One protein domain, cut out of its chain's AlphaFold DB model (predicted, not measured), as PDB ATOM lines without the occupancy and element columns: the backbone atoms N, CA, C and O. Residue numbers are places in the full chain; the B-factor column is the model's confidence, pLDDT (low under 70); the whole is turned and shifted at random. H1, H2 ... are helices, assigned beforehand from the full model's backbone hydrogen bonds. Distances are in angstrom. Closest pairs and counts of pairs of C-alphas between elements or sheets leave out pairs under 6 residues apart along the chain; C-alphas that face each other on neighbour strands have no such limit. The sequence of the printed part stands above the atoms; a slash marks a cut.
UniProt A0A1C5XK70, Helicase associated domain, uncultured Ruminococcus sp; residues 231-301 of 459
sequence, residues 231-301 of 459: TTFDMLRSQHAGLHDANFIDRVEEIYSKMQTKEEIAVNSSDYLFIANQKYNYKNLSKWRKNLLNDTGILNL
ATOM      1  N   THR A 231      40.911 -30.527 -18.650       64.00
ATOM      2  CA  THR A 231      41.942 -29.562 -18.233       64.00
ATOM      3  C   THR A 231      41.418 -28.134 -18.038       64.00
ATOM      4  O   THR A 231      42.020 -27.332 -17.315       64.00
ATOM      5  N   THR A 232      40.272 -27.802 -18.639       70.25
ATOM      6  CA  THR A 232      39.627 -26.489 -18.520       70.25
ATOM      7  C   THR A 232      39.074 -26.255 -17.108       70.25
ATOM      8  O   THR A 232      39.172 -25.140 -16.583       70.25
ATOM      9  N   PHE A 233      38.532 -27.294 -16.466       79.75
ATOM     10  CA  PHE A 233      37.981 -27.202 -15.112       79.75
ATOM     11  C   PHE A 233      39.092 -27.060 -14.063       79.75
ATOM     12  O   PHE A 233      39.008 -26.181 -13.202       79.75
ATOM     13  N   ASP A 234      40.195 -27.800 -14.210       77.31
ATOM     14  CA  ASP A 234      41.379 -27.699 -13.338       77.31
ATOM     15  C   ASP A 234      42.008 -26.295 -13.344       77.31
ATOM     16  O   ASP A 234      42.342 -25.724 -12.295       77.31
ATOM     17  N   MET A 235      42.122 -25.692 -14.532       77.88
ATOM     18  CA  MET A 235      42.624 -24.328 -14.692       77.88
ATOM     19  C   MET A 235      41.707 -23.304 -14.010       77.88
ATOM     20  O   MET A 235      42.191 -22.374 -13.357       77.88
ATOM     21  N   LEU A 236      40.387 -23.466 -14.133       77.00
ATOM     22  CA  LEU A 236      39.408 -22.564 -13.524       77.00
ATOM     23  C   LEU A 236      39.377 -22.683 -12.001       77.00
ATOM     24  O   LEU A 236      39.337 -21.647 -11.337       77.00
ATOM     25  N   ARG A 237      39.469 -23.897 -11.440       82.19
ATOM     26  CA  ARG A 237      39.591 -24.086  -9.981       82.19
ATOM     27  C   ARG A 237      40.839 -23.391  -9.434       82.19
ATOM     28  O   ARG A 237      40.776 -22.756  -8.386       82.19
ATOM     29  N   SER A 238      41.941 -23.420 -10.186       78.94
ATOM     30  CA  SER A 238      43.189 -22.730  -9.820       78.94
ATOM     31  C   SER A 238      43.069 -21.198  -9.851       78.94
ATOM     32  O   SER A 238      43.679 -20.511  -9.037       78.94
ATOM     33  N   GLN A 239      42.287 -20.639 -10.781       75.38
ATOM     34  CA  GLN A 239      42.083 -19.186 -10.909       75.38
ATOM     35  C   GLN A 239      40.998 -18.635  -9.976       75.38
ATOM     36  O   GLN A 239      41.014 -17.449  -9.639       75.38
ATOM     37  N   HIS A 240      40.058 -19.483  -9.560       77.88
ATOM     38  CA  HIS A 240      38.887 -19.119  -8.771       77.88
ATOM     39  C   HIS A 240      38.745 -20.035  -7.545       77.88
ATOM     40  O   HIS A 240      37.756 -20.744  -7.385       77.88
ATOM     41  N   ALA A 241      39.740 -19.984  -6.654       72.69
ATOM     42  CA  ALA A 241      39.860 -20.864  -5.484       72.69
ATOM     43  C   ALA A 241      38.903 -20.542  -4.312       72.69
ATOM     44  O   ALA A 241      39.005 -21.134  -3.237       72.69
ATOM     45  N   GLY A 242      37.984 -19.583  -4.470       76.12
ATOM     46  CA  GLY A 242      36.981 -19.288  -3.446       76.12
ATOM     47  C   GLY A 242      35.975 -20.434  -3.321       76.12
ATOM     48  O   GLY A 242      35.519 -20.956  -4.333       76.12
ATOM     49  N   LEU A 243      35.566 -20.784  -2.095       67.81
ATOM     50  CA  LEU A 243      34.664 -21.918  -1.821       67.81
ATOM     51  C   LEU A 243      33.404 -21.930  -2.712       67.81
ATOM     52  O   LEU A 243      33.020 -22.959  -3.258       67.81
ATOM     53  N   HIS A 244      32.767 -20.772  -2.897       64.19
ATOM     54  CA  HIS A 244      31.570 -20.643  -3.736       64.19
ATOM     55  C   HIS A 244      31.847 -20.731  -5.241       64.19
ATOM     56  O   HIS A 244      30.944 -21.085  -5.999       64.19
ATOM     57  N   ASP A 245      33.053 -20.376  -5.676       77.12
ATOM     58  CA  ASP A 245      33.452 -20.448  -7.078       77.12
ATOM     59  C   ASP A 245      33.868 -21.872  -7.452       77.12
ATOM     60  O   ASP A 245      33.422 -22.360  -8.488       77.12
ATOM     61  N   ALA A 246      34.598 -22.568  -6.575       75.38
ATOM     62  CA  ALA A 246      34.922 -23.988  -6.719       75.38
ATOM     63  C   ALA A 246      33.649 -24.844  -6.816       75.38
ATOM     64  O   ALA A 246      33.443 -25.517  -7.820       75.38
ATOM     65  N   ASN A 247      32.713 -24.685  -5.869       78.12
ATOM     66  CA  ASN A 247      31.429 -25.396  -5.897       78.12
ATOM     67  C   ASN A 247      30.618 -25.126  -7.177       78.12
ATOM     68  O   ASN A 247      29.866 -25.981  -7.636       78.12
ATOM     69  N   PHE A 248      30.723 -23.920  -7.744       84.25
ATOM     70  CA  PHE A 248      30.068 -23.598  -9.009       84.25
ATOM     71  C   PHE A 248      30.726 -24.328 -10.185       84.25
ATOM     72  O   PHE A 248      30.012 -24.840 -11.044       84.25
ATOM     73  N   ILE A 249      32.060 -24.367 -10.224       86.19
ATOM     74  CA  ILE A 249      32.837 -25.049 -11.266       86.19
ATOM     75  C   ILE A 249      32.546 -26.552 -11.236       86.19
ATOM     76  O   ILE A 249      32.149 -27.091 -12.266       86.19
ATOM     77  N   ASP A 250      32.623 -27.181 -10.062       87.00
ATOM     78  CA  ASP A 250      32.363 -28.617  -9.881       87.00
ATOM     79  C   ASP A 250      30.935 -28.979 -10.309       87.00
ATOM     80  O   ASP A 250      30.695 -29.981 -10.980       87.00
ATOM     81  N   ARG A 251      29.965 -28.114  -9.990       90.06
ATOM     82  CA  ARG A 251      28.572 -28.342 -10.383       90.06
ATOM     83  C   ARG A 251      28.359 -28.251 -11.892       90.06
ATOM     84  O   ARG A 251      27.529 -28.976 -12.436       90.06
ATOM     85  N   VAL A 252      29.062 -27.345 -12.570       89.12
ATOM     86  CA  VAL A 252      29.019 -27.240 -14.035       89.12
ATOM     87  C   VAL A 252      29.692 -28.452 -14.678       89.12
ATOM     88  O   VAL A 252      29.158 -28.973 -15.653       89.12
ATOM     89  N   GLU A 253      30.819 -28.902 -14.134       91.06
ATOM     90  CA  GLU A 253      31.552 -30.078 -14.608       91.06
ATOM     91  C   GLU A 253      30.721 -31.357 -14.495       91.06
ATOM     92  O   GLU A 253      30.600 -32.089 -15.470       91.06
ATOM     93  N   GLU A 254      30.063 -31.584 -13.356       89.62
ATOM     94  CA  GLU A 254      29.200 -32.752 -13.149       89.62
ATOM     95  C   GLU A 254      28.098 -32.834 -14.219       89.62
ATOM     96  O   GLU A 254      27.870 -33.880 -14.827       89.62
ATOM     97  N   ILE A 255      27.434 -31.706 -14.490       87.75
ATOM     98  CA  ILE A 255      26.380 -31.608 -15.510       87.75
ATOM     99  C   ILE A 255      26.965 -31.777 -16.918       87.75
ATOM    100  O   ILE A 255      26.341 -32.392 -17.784       87.75
ATOM    101  N   TYR A 256      28.158 -31.236 -17.157       87.81
ATOM    102  CA  TYR A 256      28.857 -31.359 -18.430       87.81
ATOM    103  C   TYR A 256      29.244 -32.816 -18.733       87.81
ATOM    104  O   TYR A 256      29.023 -33.280 -19.852       87.81
ATOM    105  N   SER A 257      29.714 -33.577 -17.742       86.56
ATOM    106  CA  SER A 257      30.016 -35.007 -17.891       86.56
ATOM    107  C   SER A 257      28.768 -35.831 -18.229       86.56
ATOM    108  O   SER A 257      28.806 -36.639 -19.157       86.56
ATOM    109  N   LYS A 258      27.628 -35.564 -17.572       84.12
ATOM    110  CA  LYS A 258      26.333 -36.201 -17.902       84.12
ATOM    111  C   LYS A 258      25.864 -35.881 -19.325       84.12
ATOM    112  O   LYS A 258      25.301 -36.721 -20.023       84.12
ATOM    113  N   MET A 259      26.132 -34.661 -19.795       79.81
ATOM    114  CA  MET A 259      25.860 -34.286 -21.184       79.81
ATOM    115  C   MET A 259      26.701 -35.106 -22.172       79.81
ATOM    116  O   MET A 259      26.180 -35.523 -23.208       79.81
ATOM    117  N   GLN A 260      27.980 -35.350 -21.876       76.69
ATOM    118  CA  GLN A 260      28.856 -36.145 -22.745       76.69
ATOM    119  C   GLN A 260      28.401 -37.606 -22.850       76.69
ATOM    120  O   GLN A 260      28.473 -38.194 -23.932       76.69
ATOM    121  N   THR A 261      27.866 -38.174 -21.767       80.31
ATOM    122  CA  THR A 261      27.291 -39.530 -21.750       80.31
ATOM    123  C   THR A 261      25.882 -39.605 -22.352       80.31
ATOM    124  O   THR A 261      25.320 -40.694 -22.443       80.31
ATOM    125  N   LYS A 262      25.337 -38.477 -22.843       72.88
ATOM    126  CA  LYS A 262      23.974 -38.339 -23.392       72.88
ATOM    127  C   LYS A 262      22.875 -38.741 -22.404       72.88
ATOM    128  O   LYS A 262      21.816 -39.208 -22.823       72.88
ATOM    129  N   GLU A 263      23.105 -38.551 -21.111       73.69
ATOM    130  CA  GLU A 263      22.060 -38.743 -20.110       73.69
ATOM    131  C   GLU A 263      20.968 -37.677 -20.259       73.69
ATOM    132  O   GLU A 263      21.243 -36.480 -20.396       73.69
ATOM    133  N   GLU A 264      19.704 -38.104 -20.225       70.38
ATOM    134  CA  GLU A 264      18.582 -37.171 -20.201       70.38
ATOM    135  C   GLU A 264      18.495 -36.476 -18.841       70.38
ATOM    136  O   GLU A 264      18.388 -37.108 -17.788       70.38
ATOM    137  N   ILE A 265      18.474 -35.142 -18.857       73.00
ATOM    138  CA  ILE A 265      18.221 -34.362 -17.649       73.00
ATOM    139  C   ILE A 265      16.725 -34.403 -17.346       73.00
ATOM    140  O   ILE A 265      15.925 -33.718 -17.987       73.00
ATOM    141  N   ALA A 266      16.356 -35.171 -16.320       69.06
ATOM    142  CA  ALA A 266      14.984 -35.229 -15.835       69.06
ATOM    143  C   ALA A 266      14.470 -33.832 -15.441       69.06
ATOM    144  O   ALA A 266      15.160 -33.049 -14.772       69.06
ATOM    145  N   VAL A 267      13.228 -33.532 -15.829       56.09
ATOM    146  CA  VAL A 267      12.536 -32.287 -15.469       56.09
ATOM    147  C   VAL A 267      12.462 -32.175 -13.942       56.09
ATOM    148  O   VAL A 267      12.132 -33.140 -13.261       56.09
ATOM    149  N   ASN A 268      12.774 -30.992 -13.398       59.38
ATOM    150  CA  ASN A 268      12.827 -30.703 -11.953       59.38
ATOM    151  C   ASN A 268      13.931 -31.422 -11.153       59.38
ATOM    152  O   ASN A 268      13.950 -31.321  -9.925       59.38
ATOM    153  N   SER A 269      14.884 -32.087 -11.810       76.88
ATOM    154  CA  SER A 269      16.108 -32.553 -11.148       76.88
ATOM    155  C   SER A 269      16.941 -31.385 -10.600       76.88
ATOM    156  O   SER A 269      16.799 -30.227 -11.008       76.88
ATOM    157  N   SER A 270      17.864 -31.686  -9.688       74.19
ATOM    158  CA  SER A 270      18.836 -30.708  -9.187       74.19
ATOM    159  C   SER A 270      19.669 -30.081 -10.318       74.19
ATOM    160  O   SER A 270      20.038 -28.907 -10.231       74.19
ATOM    161  N   ASP A 271      19.956 -30.835 -11.380       83.81
ATOM    162  CA  ASP A 271      20.688 -30.377 -12.569       83.81
ATOM    163  C   ASP A 271      19.825 -29.408 -13.387       83.81
ATOM    164  O   ASP A 271      20.253 -28.296 -13.710       83.81
ATOM    165  N   TYR A 272      18.558 -29.770 -13.618       77.31
ATOM    166  CA  TYR A 272      17.576 -28.920 -14.292       77.31
ATOM    167  C   TYR A 272      17.396 -27.569 -13.580       77.31
ATOM    168  O   TYR A 272      17.461 -26.508 -14.211       77.31
ATOM    169  N   LEU A 273      17.212 -27.589 -12.254       68.38
ATOM    170  CA  LEU A 273      17.021 -26.383 -11.439       68.38
ATOM    171  C   LEU A 273      18.265 -25.486 -11.434       68.38
ATOM    172  O   LEU A 273      18.140 -24.257 -11.491       68.38
ATOM    173  N   PHE A 274      19.459 -26.082 -11.411       84.94
ATOM    174  CA  PHE A 274      20.714 -25.344 -11.518       84.94
ATOM    175  C   PHE A 274      20.804 -24.597 -12.855       84.94
ATOM    176  O   PHE A 274      20.983 -23.374 -12.853       84.94
ATOM    177  N   ILE A 275      20.610 -25.295 -13.981       81.88
ATOM    178  CA  ILE A 275      20.686 -24.711 -15.332       81.88
ATOM    179  C   ILE A 275      19.629 -23.606 -15.503       81.88
ATOM    180  O   ILE A 275      19.932 -22.520 -16.011       81.88
ATOM    181  N   ALA A 276      18.401 -23.835 -15.028       69.88
ATOM    182  CA  ALA A 276      17.315 -22.858 -15.087       69.88
ATOM    183  C   ALA A 276      17.633 -21.572 -14.300       69.88
ATOM    184  O   ALA A 276      17.393 -20.465 -14.795       69.88
ATOM    185  N   ASN A 277      18.224 -21.695 -13.107       72.56
ATOM    186  CA  ASN A 277      18.646 -20.544 -12.307       72.56
ATOM    187  C   ASN A 277      19.760 -19.751 -13.011       72.56
ATOM    188  O   ASN A 277      19.671 -18.524 -13.120       72.56
ATOM    189  N   GLN A 278      20.754 -20.436 -13.592       84.62
ATOM    190  CA  GLN A 278      21.816 -19.759 -14.343       84.62
ATOM    191  C   GLN A 278      21.275 -18.997 -15.559       84.62
ATOM    192  O   GLN A 278      21.715 -17.872 -15.807       84.62
ATOM    193  N   LYS A 279      20.279 -19.541 -16.277       79.88
ATOM    194  CA  LYS A 279      19.572 -18.809 -17.347       79.88
ATOM    195  C   LYS A 279      18.848 -17.568 -16.820       79.88
ATOM    196  O   LYS A 279      18.939 -16.504 -17.432       79.88
ATOM    197  N   TYR A 280      18.139 -17.685 -15.696       69.50
ATOM    198  CA  TYR A 280      17.380 -16.579 -15.106       69.50
ATOM    199  C   TYR A 280      18.290 -15.434 -14.650       69.50
ATOM    200  O   TYR A 280      18.058 -14.270 -14.987       69.50
ATOM    201  N   ASN A 281      19.361 -15.764 -13.928       69.12
ATOM    202  CA  ASN A 281      20.291 -14.782 -13.386       69.12
ATOM    203  C   ASN A 281      21.419 -14.408 -14.362       69.12
ATOM    204  O   ASN A 281      22.340 -13.677 -13.998       69.12
ATOM    205  N   TYR A 282      21.350 -14.874 -15.616       77.75
ATOM    206  CA  TYR A 282      22.449 -14.787 -16.576       77.75
ATOM    207  C   TYR A 282      22.997 -13.367 -16.728       77.75
ATOM    208  O   TYR A 282      24.205 -13.175 -16.804       77.75
ATOM    209  N   LYS A 283      22.136 -12.339 -16.708       72.69
ATOM    210  CA  LYS A 283      22.565 -10.933 -16.823       72.69
ATOM    211  C   LYS A 283      23.497 -10.497 -15.689       72.69
ATOM    212  O   LYS A 283      24.462  -9.783 -15.969       72.69
ATOM    213  N   ASN A 284      23.267 -10.980 -14.472       74.69
ATOM    214  CA  ASN A 284      23.996 -10.572 -13.269       74.69
ATOM    215  C   ASN A 284      25.209 -11.464 -12.965       74.69
ATOM    216  O   ASN A 284      25.962 -11.175 -12.040       74.69
ATOM    217  N   LEU A 285      25.432 -12.534 -13.736       77.38
ATOM    218  CA  LEU A 285      26.614 -13.379 -13.576       77.38
ATOM    219  C   LEU A 285      27.906 -12.626 -13.928       77.38
ATOM    220  O   LEU A 285      27.940 -11.777 -14.832       77.38
ATOM    221  N   SER A 286      28.992 -12.996 -13.248       80.94
ATOM    222  CA  SER A 286      30.339 -12.543 -13.586       80.94
ATOM    223  C   SER A 286      30.709 -12.962 -15.015       80.94
ATOM    224  O   SER A 286      30.172 -13.919 -15.583       80.94
ATOM    225  N   LYS A 287      31.649 -12.232 -15.623       76.50
ATOM    226  CA  LYS A 287      32.078 -12.487 -17.004       76.50
ATOM    227  C   LYS A 287      32.627 -13.907 -17.191       76.50
ATOM    228  O   LYS A 287      32.326 -14.535 -18.198       76.50
ATOM    229  N   TRP A 288      33.386 -14.414 -16.222       80.88
ATOM    230  CA  TRP A 288      33.986 -15.746 -16.305       80.88
ATOM    231  C   TRP A 288      32.936 -16.863 -16.192       80.88
ATOM    232  O   TRP A 288      32.976 -17.796 -16.988       80.88
ATOM    233  N   ARG A 289      31.922 -16.726 -15.319       83.38
ATOM    234  CA  ARG A 289      30.815 -17.698 -15.222       83.38
ATOM    235  C   ARG A 289      29.997 -17.752 -16.505       83.38
ATOM    236  O   ARG A 289      29.657 -18.832 -16.970       83.38
ATOM    237  N   LYS A 290      29.716 -16.592 -17.110       82.25
ATOM    238  CA  LYS A 290      29.049 -16.519 -18.422       82.25
ATOM    239  C   LYS A 290      29.837 -17.274 -19.486       82.25
ATOM    240  O   LYS A 290      29.240 -18.017 -20.254       82.25
ATOM    241  N   ASN A 291      31.154 -17.078 -19.530       78.00
ATOM    242  CA  ASN A 291      32.011 -17.776 -20.483       78.00
ATOM    243  C   ASN A 291      31.959 -19.291 -20.258       78.00
ATOM    244  O   ASN A 291      31.588 -19.997 -21.185       78.00
ATOM    245  N   LEU A 292      32.174 -19.762 -19.023       82.19
ATOM    246  CA  LEU A 292      32.121 -21.187 -18.683       82.19
ATOM    247  C   LEU A 292      30.786 -21.841 -19.090       82.19
ATOM    248  O   LEU A 292      30.770 -22.891 -19.724       82.19
ATOM    249  N   LEU A 293      29.654 -21.198 -18.793       83.00
ATOM    250  CA  LEU A 293      28.323 -21.703 -19.163       83.00
ATOM    251  C   LEU A 293      28.081 -21.739 -20.682       83.00
ATOM    252  O   LEU A 293      27.359 -22.606 -21.170       83.00
ATOM    253  N   ASN A 294      28.649 -20.787 -21.428       77.38
ATOM    254  CA  ASN A 294      28.542 -20.758 -22.889       77.38
ATOM    255  C   ASN A 294      29.469 -21.776 -23.552       77.38
ATOM    256  O   ASN A 294      29.084 -22.363 -24.560       77.38
ATOM    257  N   ASP A 295      30.678 -21.941 -23.018       74.44
ATOM    258  CA  ASP A 295      31.704 -22.821 -23.573       74.44
ATOM    259  C   ASP A 295      31.364 -24.297 -23.323       74.44
ATOM    260  O   ASP A 295      31.565 -25.125 -24.205       74.44
ATOM    261  N   THR A 296      30.754 -24.616 -22.179       80.38
ATOM    262  CA  THR A 296      30.242 -25.967 -21.877       80.38
ATOM    263  C   THR A 296      28.932 -26.294 -22.591       80.38
ATOM    264  O   THR A 296      28.558 -27.456 -22.691       80.38
ATOM    265  N   GLY A 297      28.186 -25.285 -23.048       76.94
ATOM    266  CA  GLY A 297      26.897 -25.483 -23.707       76.94
ATOM    267  C   GLY A 297      25.779 -26.004 -22.795       76.94
ATOM    268  O   GLY A 297      24.675 -26.226 -23.293       76.94
ATOM    269  N   ILE A 298      25.994 -26.132 -21.474       84.38
ATOM    270  CA  ILE A 298      25.009 -26.735 -20.554       84.38
ATOM    271  C   ILE A 298      23.682 -25.968 -20.496       84.38
ATOM    272  O   ILE A 298      22.642 -26.529 -20.168       84.38
ATOM    273  N   LEU A 299      23.681 -24.683 -20.867       80.56
ATOM    274  CA  LEU A 299      22.450 -23.898 -20.981       80.56
ATOM    275  C   LEU A 299      21.532 -24.419 -22.098       80.56
ATOM    276  O   LEU A 299      20.325 -24.210 -22.035       80.56
ATOM    277  N   ASN A 300      22.062 -25.100 -23.109       78.06
ATOM    278  CA  ASN A 300      21.268 -25.625 -24.219       78.06
ATOM    279  C   ASN A 300      20.624 -26.983 -23.897       78.06
ATOM    280  O   ASN A 300      19.716 -27.388 -24.616       78.06
ATOM    281  N   LEU A 301      21.043 -27.645 -22.809       71.94
ATOM    282  CA  LEU A 301      20.510 -28.947 -22.379       71.94
ATOM    283  C   LEU A 301      19.032 -28.893 -22.008       71.94
ATOM    284  O   LEU A 301      18.310 -29.874 -22.141       71.94
TER     285      LEU A 301
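This is residues 231 to 301 of the 459 residues of the protein "Helicase associated domain" of uncultured Ruminococcus sp (UniProt A0A1C5XK70). A long helix, H2, runs through the middle, with H1 folded back beside its residues 245 to 253 as a helical hairpin, while H3 lies on the other side of H2 and leads away from it at a steep tilt. H4 runs side by side with H2, the same way and with its centre 12.1 A away, and the short H5 ends the printed part, touching both H2 and H3 so that the centres of these three make a triangle; the helices make few contacts, and H4 touches no helix. The printed part has 71 residues, with five named helices in the order H1, H2, H3, H4, H5 and no named strand, and its class is all helix. The whole is compact, with a radius of gyration of the C-alphas of 11.8 A, and its rounded outline spans 32 by 26 by 20 A.

H2 is the longest helix, residues 243 to 260, and measures 26.0 A from first to last C-alpha, from C-alpha 243 at (34.664, -21.918, -1.821) to C-alpha 260 at (28.856, -36.145, -22.745). Before it stands H1, residues 231 to 239, which begins with C-alpha 231 at (41.942, -29.562, -18.233) and is 12.7 A long. After H2 comes H3, residues 270 to 280, 15.4 A long. H4 holds residues 287 to 295 and is 12.3 A long. H5, residues 298 to 301, is 5.3 A long and ends with C-alpha 301 at (20.510, -28.947, -22.379).

H2 has its centre 5.0 A from the mean of the C-alphas, nearest of the five helices. H1 and H2 form a helical hairpin: they touch, with the C-alphas of Arg 237 and Ala 246 the closest at 5.7 A, and H2 touches H1 with residues 245 to 253 alone. Their lines stand at a shallow tilt of 9 degrees, opposite ways. H2 and H5 touch, the closest C-alphas being those of Tyr 256 and Ile 298 at 6.4 A, and here H2 takes part with residues 252 to 259 alone. H3 and H5 touch as well, with the C-alphas of Ile 275 and Leu 299 the closest at 6.0 A. H2 and H3 are close but not clearly touching, their closest C-alphas, of Ile 255 and Asp 271, being 6.5 A apart. These two run opposite ways at a steep tilt of 69 degrees, only just short of about perpendicular. H2 and H4 are close but not clearly touching, with the C-alphas of Val 252 and Leu 293 the closest at 7.6 A, and they run the same way at a shallow tilt of 11 degrees. H4 and H5 are also close but not clearly touching, the closest C-alphas being those of Leu 293 and Leu 299 at 6.5 A. H3 and H4 are near each other, with 6 pairs of C-alphas within 10 A and the closest 8.3 A apart. H1 is apart from H3, H4 and H5. In H1, H2, H3 and H4 every O i to N i+4 pair is within hydrogen-bond range; H5 is too short for such a pair, and its one O i to N i+3 pair is within range.

The two C-alphas farthest apart are those of Gln 239 and Val 267, at 32.6 A, and the first and last printed C-alphas, of Thr 231 and Leu 301, are 21.8 A apart. The printed part has no cut. The links H1 to H2 and H4 to H5 are tight, with 3 and 2 residues between the helices, and the links H2 to H3 and H3 to H4 are short, with 9 and 6 residues; no link is long. The mean pLDDT of the printed part is 77.7. Ten residues are under 70: residue 231, residues 243 to 244, residues 266 to 268, residue 273, residue 276 and residues 280 to 281.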